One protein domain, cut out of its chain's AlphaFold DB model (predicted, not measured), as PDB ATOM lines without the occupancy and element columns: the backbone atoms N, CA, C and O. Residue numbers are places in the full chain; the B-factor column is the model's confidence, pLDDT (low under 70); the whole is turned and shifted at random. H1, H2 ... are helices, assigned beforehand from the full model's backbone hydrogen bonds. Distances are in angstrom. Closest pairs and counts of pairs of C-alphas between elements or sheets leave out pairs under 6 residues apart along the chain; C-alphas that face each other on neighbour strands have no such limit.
ATOM      1  N   PRO A  71    -123.088 -69.429-120.321       57.31
ATOM      2  CA  PRO A  71    -122.634 -70.600-121.042       57.31
ATOM      3  C   PRO A  71    -123.791 -71.115-121.897       57.31
ATOM      4  O   PRO A  71    -124.898 -71.304-121.404       57.31
ATOM      5  N   VAL A  72    -123.513 -71.347-123.182       55.84
ATOM      6  CA  VAL A  72    -124.509 -71.631-124.230       55.84
ATOM      7  C   VAL A  72    -125.606 -72.615-123.783       55.84
ATOM      8  O   VAL A  72    -126.758 -72.388-124.104       55.84
ATOM      9  N   GLY A  73    -125.307 -73.621-122.955       54.84
ATOM     10  CA  GLY A  73    -126.255 -74.656-122.507       54.84
ATOM     11  C   GLY A  73    -127.444 -74.209-121.637       54.84
ATOM     12  O   GLY A  73    -128.384 -74.981-121.495       54.84
ATOM     13  N   GLU A  74    -127.451 -72.992-121.084       55.09
ATOM     14  CA  GLU A  74    -128.572 -72.482-120.264       55.09
ATOM     15  C   GLU A  74    -129.541 -71.575-121.047       55.09
ATOM     16  O   GLU A  74    -130.602 -71.204-120.540       55.09
ATOM     17  N   LYS A  75    -129.217 -71.227-122.300       56.16
ATOM     18  CA  LYS A  75    -130.057 -70.347-123.127       56.16
ATOM     19  C   LYS A  75    -131.308 -71.088-123.611       56.16
ATOM     20  O   LYS A  75    -131.248 -72.262-123.977       56.16
ATOM     21  N   ARG A  76    -132.469 -70.425-123.623       55.62
ATOM     22  CA  ARG A  76    -133.706 -70.995-124.193       55.62
ATOM     23  C   ARG A  76    -133.576 -71.072-125.720       55.62
ATOM     24  O   ARG A  76    -132.987 -70.185-126.327       55.62
ATOM     25  N   LEU A  77    -134.195 -72.091-126.332       51.59
ATOM     26  CA  LEU A  77    -134.233 -72.353-127.789       51.59
ATOM     27  C   LEU A  77    -134.525 -71.116-128.663       51.59
ATOM     28  O   LEU A  77    -134.144 -71.087-129.825       51.59
ATOM     29  N   MET A  78    -135.205 -70.112-128.105       57.31
ATOM     30  CA  MET A  78    -135.643 -68.900-128.800       57.31
ATOM     31  C   MET A  78    -134.570 -67.802-128.903       57.31
ATOM     32  O   MET A  78    -134.769 -66.850-129.648       57.31
ATOM     33  N   GLU A  79    -133.460 -67.901-128.164       52.03
ATOM     34  CA  GLU A  79    -132.445 -66.834-128.060       52.03
ATOM     35  C   GLU A  79    -131.111 -67.193-128.741       52.03
ATOM     36  O   GLU A  79    -130.192 -66.381-128.833       52.03
ATOM     37  N   VAL A  80    -130.993 -68.420-129.252       56.44
ATOM     38  CA  VAL A  80    -129.767 -68.919-129.877       56.44
ATOM     39  C   VAL A  80    -129.889 -68.750-131.392       56.44
ATOM     40  O   VAL A  80    -130.745 -69.366-132.026       56.44
ATOM     41  N   LYS A  81    -129.039 -67.905-131.997       55.44
ATOM     42  CA  LYS A  81    -128.916 -67.808-133.465       55.44
ATOM     43  C   LYS A  81    -128.678 -69.219-134.022       55.44
ATOM     44  O   LYS A  81    -127.884 -69.953-133.445       55.44
ATOM     45  N   LEU A  82    -129.314 -69.607-135.137       59.38
ATOM     46  CA  LEU A  82    -129.278 -70.990-135.666       59.38
ATOM     47  C   LEU A  82    -127.863 -71.596-135.806       59.38
ATOM     48  O   LEU A  82    -127.708 -72.809-135.715       59.38
ATOM     49  N   CYS A  83    -126.830 -70.764-135.971       60.38
ATOM     50  CA  CYS A  83    -125.429 -71.189-136.045       60.38
ATOM     51  C   CYS A  83    -124.839 -71.640-134.685       60.38
ATOM     52  O   CYS A  83    -123.953 -72.486-134.639       60.38
ATOM     53  N   GLU A  84    -125.358 -71.138-133.560       61.56
ATOM     54  CA  GLU A  84    -124.970 -71.541-132.196       61.56
ATOM     55  C   GLU A  84    -125.840 -72.690-131.641       61.56
ATOM     56  O   GLU A  84    -125.530 -73.261-130.593       61.56
ATOM     57  N   LEU A  85    -126.902 -73.085-132.356       64.50
ATOM     58  CA  LEU A  85    -127.843 -74.132-131.941       64.50
ATOM     59  C   LEU A  85    -127.194 -75.527-131.896       64.50
ATOM     60  O   LEU A  85    -127.554 -76.342-131.052       64.50
ATOM     61  N   GLY A  86    -126.218 -75.802-132.765       65.69
ATOM     62  CA  GLY A  86    -125.459 -77.059-132.747       65.69
ATOM     63  C   GLY A  86    -124.551 -77.184-131.520       65.69
ATOM     64  O   GLY A  86    -124.520 -78.232-130.886       65.69
ATOM     65  N   SER A  87    -123.886 -76.093-131.127       62.09
ATOM     66  CA  SER A  87    -123.087 -76.017-129.892       62.09
ATOM     67  C   SER A  87    -123.974 -76.085-128.638       62.09
ATOM     68  O   SER A  87    -123.616 -76.715-127.645       62.09
ATOM     69  N   TRP A  88    -125.191 -75.533-128.709       64.88
ATOM     70  CA  TRP A  88    -126.230 -75.679-127.684       64.88
ATOM     71  C   TRP A  88    -126.743 -77.119-127.550       64.88
ATOM     72  O   TRP A  88    -126.819 -77.654-126.445       64.88
ATOM     73  N   MET A  89    -127.055 -77.768-128.673       64.69
ATOM     74  CA  MET A  89    -127.529 -79.153-128.719       64.69
ATOM     75  C   MET A  89    -126.431 -80.140-128.310       64.69
ATOM     76  O   MET A  89    -126.721 -81.115-127.634       64.69
ATOM     77  N   GLY A  90    -125.176 -79.868-128.673       65.44
ATOM     78  CA  GLY A  90    -124.017 -80.657-128.252       65.44
ATOM     79  C   GLY A  90    -123.669 -80.480-126.774       65.44
ATOM     80  O   GLY A  90    -123.102 -81.383-126.172       65.44
ATOM     81  N   LYS A  91    -124.046 -79.343-126.175       61.78
ATOM     82  CA  LYS A  91    -123.935 -79.094-124.732       61.78
ATOM     83  C   LYS A  91    -125.124 -79.633-123.935       61.78
ATOM     84  O   LYS A  91    -125.039 -79.728-122.712       61.78
ATOM     85  N   ARG A  92    -126.224 -80.017-124.596       62.97
ATOM     86  CA  ARG A  92    -127.156 -80.962-123.985       62.97
ATOM     87  C   ARG A  92    -126.430 -82.287-123.892       62.97
ATOM     88  O   ARG A  92    -126.347 -83.041-124.856       62.97
ATOM     89  N   ASP A  93    -125.935 -82.562-122.699       60.72
ATOM     90  CA  ASP A  93    -125.449 -83.876-122.355       60.72
ATOM     91  C   ASP A  93    -126.583 -84.861-122.649       60.72
ATOM     92  O   ASP A  93    -127.625 -84.849-121.979       60.72
ATOM     93  N   PHE A  94    -126.389 -85.729-123.646       60.84
ATOM     94  CA  PHE A  94    -127.076 -87.013-123.758       60.84
ATOM     95  C   PHE A  94    -126.682 -87.853-122.547       60.84
ATOM     96  O   PHE A  94    -126.035 -88.886-122.680       60.84
ATOM     97  N   THR A  95    -126.994 -87.361-121.349       65.69
ATOM     98  CA  THR A  95    -126.613 -87.954-120.088       65.69
ATOM     99  C   THR A  95    -127.194 -89.351-120.145       65.69
ATOM    100  O   THR A  95    -128.425 -89.486-120.119       65.69
ATOM    101  N   PRO A  96    -126.353 -90.392-120.256       65.06
ATOM    102  CA  PRO A  96    -126.847 -91.746-120.432       65.06
ATOM    103  C   PRO A  96    -127.772 -92.097-119.266       65.06
ATOM    104  O   PRO A  96    -128.809 -92.705-119.474       65.06
ATOM    105  N   ASN A  97    -127.506 -91.566-118.068       74.75
ATOM    106  CA  ASN A  97    -128.387 -91.709-116.910       74.75
ATOM    107  C   ASN A  97    -129.775 -91.067-117.085       74.75
ATOM    108  O   ASN A  97    -130.755 -91.641-116.624       74.75
ATOM    109  N   GLY A  98    -129.893 -89.918-117.756       77.62
ATOM    110  CA  GLY A  98    -131.178 -89.252-117.999       77.62
ATOM    111  C   GLY A  98    -132.023 -89.980-119.045       77.62
ATOM    112  O   GLY A  98    -133.229 -90.144-118.863       77.62
ATOM    113  N   LEU A  99    -131.376 -90.488-120.098       81.31
ATOM    114  CA  LEU A  99    -132.027 -91.324-121.107       81.31
ATOM    115  C   LEU A  99    -132.406 -92.701-120.541       81.31
ATOM    116  O   LEU A  99    -133.520 -93.173-120.745       81.31
ATOM    117  N   LEU A 100    -131.524 -93.333-119.765       80.38
ATOM    118  CA  LEU A 100    -131.838 -94.594-119.093       80.38
ATOM    119  C   LEU A 100    -132.969 -94.419-118.074       80.38
ATOM    120  O   LEU A 100    -133.829 -95.291-117.971       80.38
ATOM    121  N   ALA A 101    -133.000 -93.310-117.332       82.56
ATOM    122  CA  ALA A 101    -134.074 -93.024-116.386       82.56
ATOM    123  C   ALA A 101    -135.419 -92.816-117.097       82.56
ATOM    124  O   ALA A 101    -136.436 -93.338-116.640       82.56
ATOM    125  N   SER A 102    -135.447 -92.105-118.228       81.69
ATOM    126  CA  SER A 102    -136.684 -91.909-118.992       81.69
ATOM    127  C   SER A 102    -137.200 -93.219-119.600       81.69
ATOM    128  O   SER A 102    -138.398 -93.493-119.511       81.69
ATOM    129  N   ILE A 103    -136.308 -94.071-120.117       85.56
ATOM    130  CA  ILE A 103    -136.657 -95.404-120.631       85.56
ATOM    131  C   ILE A 103    -137.179 -96.303-119.505       85.56
ATOM    132  O   ILE A 103    -138.237 -96.909-119.664       85.56
ATOM    133  N   ARG A 104    -136.498 -96.360-118.351       83.25
ATOM    134  CA  ARG A 104    -136.932 -97.161-117.188       83.25
ATOM    135  C   ARG A 104    -138.313 -96.740-116.689       83.25
ATOM    136  O   ARG A 104    -139.184 -97.586-116.525       83.25
ATOM    137  N   ASN A 105    -138.547 -95.437-116.547       85.19
ATOM    138  CA  ASN A 105    -139.846 -94.907-116.129       85.19
ATOM    139  C   ASN A 105    -140.960 -95.205-117.151       85.19
ATOM    140  O   ASN A 105    -142.099 -95.495-116.774       85.19
ATOM    141  N   GLY A 106    -140.651 -95.144-118.451       83.25
ATOM    142  CA  GLY A 106    -141.585 -95.524-119.513       83.25
ATOM    143  C   GLY A 106    -141.912 -97.019-119.493       83.25
ATOM    144  O   GLY A 106    -143.075 -97.402-119.632       83.25
ATOM    145  N   HIS A 107    -140.897 -97.848-119.257       80.75
ATOM    146  CA  HIS A 107    -141.012 -99.298-119.191       80.75
ATOM    147  C   HIS A 107    -141.855 -99.760-117.995       80.75
ATOM    148  O   HIS A 107    -142.765-100.565-118.180       80.75
ATOM    149  N   ASP A 108    -141.653 -99.189-116.806       78.31
ATOM    150  CA  ASP A 108    -142.464 -99.500-115.618       78.31
ATOM    151  C   ASP A 108    -143.936 -99.120-115.807       78.31
ATOM    152  O   ASP A 108    -144.843 -99.890-115.474       78.31
ATOM    153  N   ARG A 109    -144.206 -97.957-116.416       75.25
ATOM    154  CA  ARG A 109    -145.578 -97.533-116.738       75.25
ATOM    155  C   ARG A 109    -146.238 -98.467-117.756       75.25
ATOM    156  O   ARG A 109    -147.441 -98.716-117.664       75.25
ATOM    157  N   TYR A 110    -145.470 -98.965-118.722       73.56
ATOM    158  CA  TYR A 110    -145.936 -99.897-119.744       73.56
ATOM    159  C   TYR A 110    -146.228-101.285-119.156       73.56
ATOM    160  O   TYR A 110    -147.321-101.819-119.351       73.56
ATOM    161  N   TYR A 111    -145.308-101.825-118.354       72.25
ATOM    162  CA  TYR A 111    -145.488-103.095-117.654       72.25
ATOM    163  C   TYR A 111    -146.721-103.057-116.745       72.25
ATOM    164  O   TYR A 111    -147.612-103.896-116.873       72.25
ATOM    165  N   ASN A 112    -146.858-102.028-115.908       74.88
ATOM    166  CA  ASN A 112    -147.998-101.921-114.998       74.88
ATOM    167  C   ASN A 112    -149.360-101.861-115.724       74.88
ATOM    168  O   ASN A 112    -150.366-102.315-115.188       74.88
ATOM    169  N   LYS A 113    -149.407-101.329-116.954       70.06
ATOM    170  CA  LYS A 113    -150.653-101.167-117.722       70.06
ATOM    171  C   LYS A 113    -151.027-102.383-118.574       70.06
ATOM    172  O   LYS A 113    -152.215-102.606-118.789       70.06
ATOM    173  N   TYR A 114    -150.048-103.152-119.057       62.38
ATOM    174  CA  TYR A 114    -150.294-104.236-120.017       62.38
ATOM    175  C   TYR A 114    -149.993-105.643-119.488       62.38
ATOM    176  O   TYR A 114    -150.651-106.581-119.931       62.38
ATOM    177  N   ILE A 115    -149.065-105.810-118.537       63.62
ATOM    178  CA  ILE A 115    -148.724-107.132-117.981       63.62
ATOM    179  C   ILE A 115    -149.486-107.435-116.682       63.62
ATOM    180  O   ILE A 115    -149.779-108.591-116.401       63.62
ATOM    181  N   ASN A 116    -149.855-106.408-115.901       62.97
ATOM    182  CA  ASN A 116    -150.290-106.582-114.508       62.97
ATOM    183  C   ASN A 116    -151.805-106.429-114.291       62.97
ATOM    184  O   ASN A 116    -152.268-105.908-113.276       62.97
ATOM    185  N   VAL A 117    -152.604-106.885-115.253       60.69
ATOM    186  CA  VAL A 117    -154.068-106.942-115.128       60.69
ATOM    187  C   VAL A 117    -154.519-108.399-114.974       60.69
ATOM    188  O   VAL A 117    -154.095-109.273-115.724       60.69
ATOM    189  N   LYS A 118    -155.434-108.670-114.026       63.44
ATOM    190  CA  LYS A 118    -156.001-110.010-113.718       63.44
ATOM    191  C   LYS A 118    -156.605-110.756-114.934       63.44
ATOM    192  O   LYS A 118    -156.900-111.945-114.837       63.44
ATOM    193  N   LYS A 119    -156.806-110.058-116.060       61.00
ATOM    194  CA  LYS A 119    -157.170-110.556-117.396       61.00
ATOM    195  C   LYS A 119    -156.303-109.794-118.429       61.00
ATOM    196  O   LYS A 119    -156.718-108.768-118.956       61.00
ATOM    197  N   GLY A 120    -155.057-110.226-118.630       60.78
ATOM    198  CA  GLY A 120    -154.107-109.636-119.590       60.78
ATOM    199  C   GLY A 120    -154.624-109.663-121.021       60.78
ATOM    200  O   GLY A 120    -154.771-110.732-121.601       60.78
ATOM    201  N   GLY A 121    -154.913-108.494-121.596       69.06
ATOM    202  CA  GLY A 121    -155.237-108.367-123.016       69.06
ATOM    203  C   GLY A 121    -153.973-108.392-123.883       69.06
ATOM    204  O   GLY A 121    -152.963-107.792-123.525       69.06
ATOM    205  N   ILE A 122    -154.053-109.014-125.066       71.69
ATOM    206  CA  ILE A 122    -152.938-109.156-126.030       71.69
ATOM    207  C   ILE A 122    -152.405-107.810-126.573       71.69
ATOM    208  O   ILE A 122    -151.379-107.766-127.250       71.69
ATOM    209  N   GLY A 123    -153.100-106.700-126.295       79.12
ATOM    210  CA  GLY A 123    -152.833-105.382-126.878       79.12
ATOM    211  C   GLY A 123    -151.451-104.808-126.560       79.12
ATOM    212  O   GLY A 123    -150.886-104.110-127.398       79.12
ATOM    213  N   GLY A 124    -150.872-105.143-125.400       79.00
ATOM    214  CA  GLY A 124    -149.479-104.794-125.106       79.00
ATOM    215  C   GLY A 124    -148.525-105.487-126.083       79.00
ATOM    216  O   GLY A 124    -147.814-104.839-126.848       79.00
ATOM    217  N   VAL A 125    -148.597-106.816-126.145       81.12
ATOM    218  CA  VAL A 125    -147.751-107.632-127.029       81.12
ATOM    219  C   VAL A 125    -147.900-107.217-128.500       81.12
ATOM    220  O   VAL A 125    -146.896-107.098-129.197       81.12
ATOM    221  N   ALA A 126    -149.116-106.903-128.958       84.00
ATOM    222  CA  ALA A 126    -149.354-106.410-130.316       84.00
ATOM    223  C   ALA A 126    -148.638-105.073-130.607       84.00
ATOM    224  O   ALA A 126    -148.043-104.920-131.671       84.00
ATOM    225  N   MET A 127    -148.633-104.124-129.660       85.00
ATOM    226  CA  MET A 127    -147.900-102.855-129.799       85.00
ATOM    227  C   MET A 127    -146.379-103.052-129.867       85.00
ATOM    228  O   MET A 127    -145.717-102.371-130.649       85.00
ATOM    229  N   LEU A 128    -145.818-104.001-129.102       86.56
ATOM    230  CA  LEU A 128    -144.391-104.345-129.203       86.56
ATOM    231  C   LEU A 128    -144.054-104.973-130.555       86.56
ATOM    232  O   LEU A 128    -143.030-104.634-131.143       86.56
ATOM    233  N   LEU A 129    -144.928-105.846-131.064       89.44
ATOM    234  CA  LEU A 129    -144.733-106.505-132.353       89.44
ATOM    235  C   LEU A 129    -144.690-105.490-133.504       89.44
ATOM    236  O   LEU A 129    -143.805-105.547-134.352       89.44
ATOM    237  N   VAL A 130    -145.611-104.520-133.502       92.75
ATOM    238  CA  VAL A 130    -145.636-103.432-134.492       92.75
ATOM    239  C   VAL A 130    -144.371-102.575-134.399       92.75
ATOM    240  O   VAL A 130    -143.777-102.249-135.426       92.75
ATOM    241  N   GLY A 131    -143.919-102.255-133.182       93.12
ATOM    242  CA  GLY A 131    -142.664-101.532-132.966       93.12
ATOM    243  C   GLY A 131    -141.444-102.289-133.499       93.12
ATOM    244  O   GLY A 131    -140.579-101.684-134.126       93.12
ATOM    245  N   TYR A 132    -141.401-103.611-133.313       91.31
ATOM    246  CA  TYR A 132    -140.333-104.460-133.837       91.31
ATOM    247  C   TYR A 132    -140.293-104.446-135.368       91.31
ATOM    248  O   TYR A 132    -139.247-104.156-135.938       91.31
ATOM    249  N   VAL A 133    -141.434-104.656-136.036       91.75
ATOM    250  CA  VAL A 133    -141.512-104.605-137.509       91.75
ATOM    251  C   VAL A 133    -141.078-103.237-138.039       91.75
ATOM    252  O   VAL A 133    -140.342-103.170-139.021       91.75
ATOM    253  N   ALA A 134    -141.476-102.145-137.379       91.75
ATOM    254  CA  ALA A 134    -141.078-100.795-137.770       91.75
ATOM    255  C   ALA A 134    -139.570-100.538-137.592       91.75
ATOM    256  O   ALA A 134    -138.959 -99.928-138.466       91.75
ATOM    257  N   LEU A 135    -138.961-101.010-136.497       89.81
ATOM    258  CA  LEU A 135    -137.516-100.890-136.260       89.81
ATOM    259  C   LEU A 135    -136.706-101.736-137.242       89.81
ATOM    260  O   LEU A 135    -135.741-101.236-137.813       89.81
ATOM    261  N   SER A 136    -137.120-102.985-137.475       88.19
ATOM    262  CA  SER A 136    -136.521-103.853-138.490       88.19
ATOM    263  C   SER A 136    -136.624-103.226-139.875       88.19
ATOM    264  O   SER A 136    -135.649-103.232-140.616       88.19
ATOM    265  N   TYR A 137    -137.769-102.622-140.200       84.12
ATOM    266  CA  TYR A 137    -137.937-101.899-141.452       84.12
ATOM    267  C   TYR A 137    -136.980-100.713-141.538       84.12
ATOM    268  O   TYR A 137    -136.282-100.596-142.530       84.12
ATOM    269  N   LEU A 138    -136.892 -99.866-140.510       86.88
ATOM    270  CA  LEU A 138    -136.004 -98.701-140.526       86.88
ATOM    271  C   LEU A 138    -134.529 -99.092-140.673       86.88
ATOM    272  O   LEU A 138    -133.829 -98.472-141.465       86.88
ATOM    273  N   TRP A 139    -134.075-100.119-139.946       83.62
ATOM    274  CA  TRP A 139    -132.688-100.592-139.999       83.62
ATOM    275  C   TRP A 139    -132.343-101.176-141.372       83.62
ATOM    276  O   TRP A 139    -131.314-100.838-141.955       83.62
ATOM    277  N   GLU A 140    -133.228-102.004-141.925       78.88
ATOM    278  CA  GLU A 140    -133.062-102.571-143.268       78.88
ATOM    279  C   GLU A 140    -133.128-101.478-144.351       78.88
ATOM    280  O   GLU A 140    -132.412-101.518-145.353       78.88
ATOM    281  N   TYR A 141    -133.959-100.453-144.144       68.31
ATOM    282  CA  TYR A 141    -134.110 -99.337-145.074       68.31
ATOM    283  C   TYR A 141    -132.907 -98.395-145.059       68.31
ATOM    284  O   TYR A 141    -132.535 -97.882-146.115       68.31
ATOM    285  N   ASP A 142    -132.291 -98.187-143.895       68.25
ATOM    286  CA  ASP A 142    -131.038 -97.441-143.767       68.25
ATOM    287  C   ASP A 142    -129.900 -98.189-144.476       68.25
ATOM    288  O   ASP A 142    -129.171 -97.598-145.274       68.25
ATOM    289  N   HIS A 143    -129.847 -99.518-144.318       65.06
ATOM    290  CA  HIS A 143    -128.882-100.382-145.002       65.06
ATOM    291  C   HIS A 143    -129.033-100.355-146.537       65.06
ATOM    292  O   HIS A 143    -128.034-100.283-147.247       65.06
ATOM    293  N   LEU A 144    -130.261-100.350-147.080       60.94
ATOM    294  CA  LEU A 144    -130.478-100.296-148.537       60.94
ATOM    295  C   LEU A 144    -130.389 -98.886-149.146       60.94
ATOM    296  O   LEU A 144    -130.113 -98.758-150.342       60.94
ATOM    297  N   LYS A 145    -130.665 -97.817-148.382       59.59
ATOM    298  CA  LYS A 145    -130.655 -96.441-148.911       59.59
ATOM    299  C   LYS A 145    -129.322 -95.722-148.766       59.59
ATOM    300  O   LYS A 145    -129.063 -94.835-149.585       59.59
TER     301      LYS A 145
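AT A GLANCE: This is residues 71 to 145 of the 153 residues of the protein "ATP synthase membrane subunit f" of Salmo salar (UniProt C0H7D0). Two long helices, H2 and H3, come together near their ends as an open V joined by a loop, and a small head made of the short helix H1 and the winding residues 71 to 84 lies beyond the other end of H2. Much of both arms stands free. The printed part has 75 residues, with three named helices in the order H1, H2, H3 and no named strand; the class is all helix. The whole is extended, with a radius of gyration of the C-alphas of 19.0 A and spans of 53 by 36 by 21 A.

IN THESE COORDINATES: Residues 71 to 84 hold no named element. H1, residues 85 to 91, begins with C-alpha 85 at (-127.843, -74.132, -131.941). H2, residues 96 to 114, is 26.6 A from first to last C-alpha and begins at (-126.847, -91.746, -120.432). H3, residues 123 to 145, is the longest helix at 32.5 A and ends with C-alpha 145 at (-130.655, -96.441, -148.911).

HOW THE PARTS SIT: H1 is apart from H2 and from H3. H2 and H3 are close but not clearly touching, with 2 pairs of C-alphas within 8 A; their closest C-alphas, those of Tyr 114 and Gly 124, are 5.2 A apart. They run opposite ways at a steep tilt of 41 degrees, with centres 19.6 A apart. In H1, H2 and H3 every O i to N i+4 pair is within hydrogen-bond range.

THE WHOLE: The C-alphas farthest apart, those of Cys 83 and Lys 118, are 54.2 A apart. The printed part has no cut. The link from H1 to H2 is tight, and that from H2 to H3 is short. Residues 94 to 109, 116 to 121 and 126 to 145 stand free. The mean pLDDT of the printed part is 71.3; residues 71 to 96, 114 to 121 and 141 to 145 are under 70.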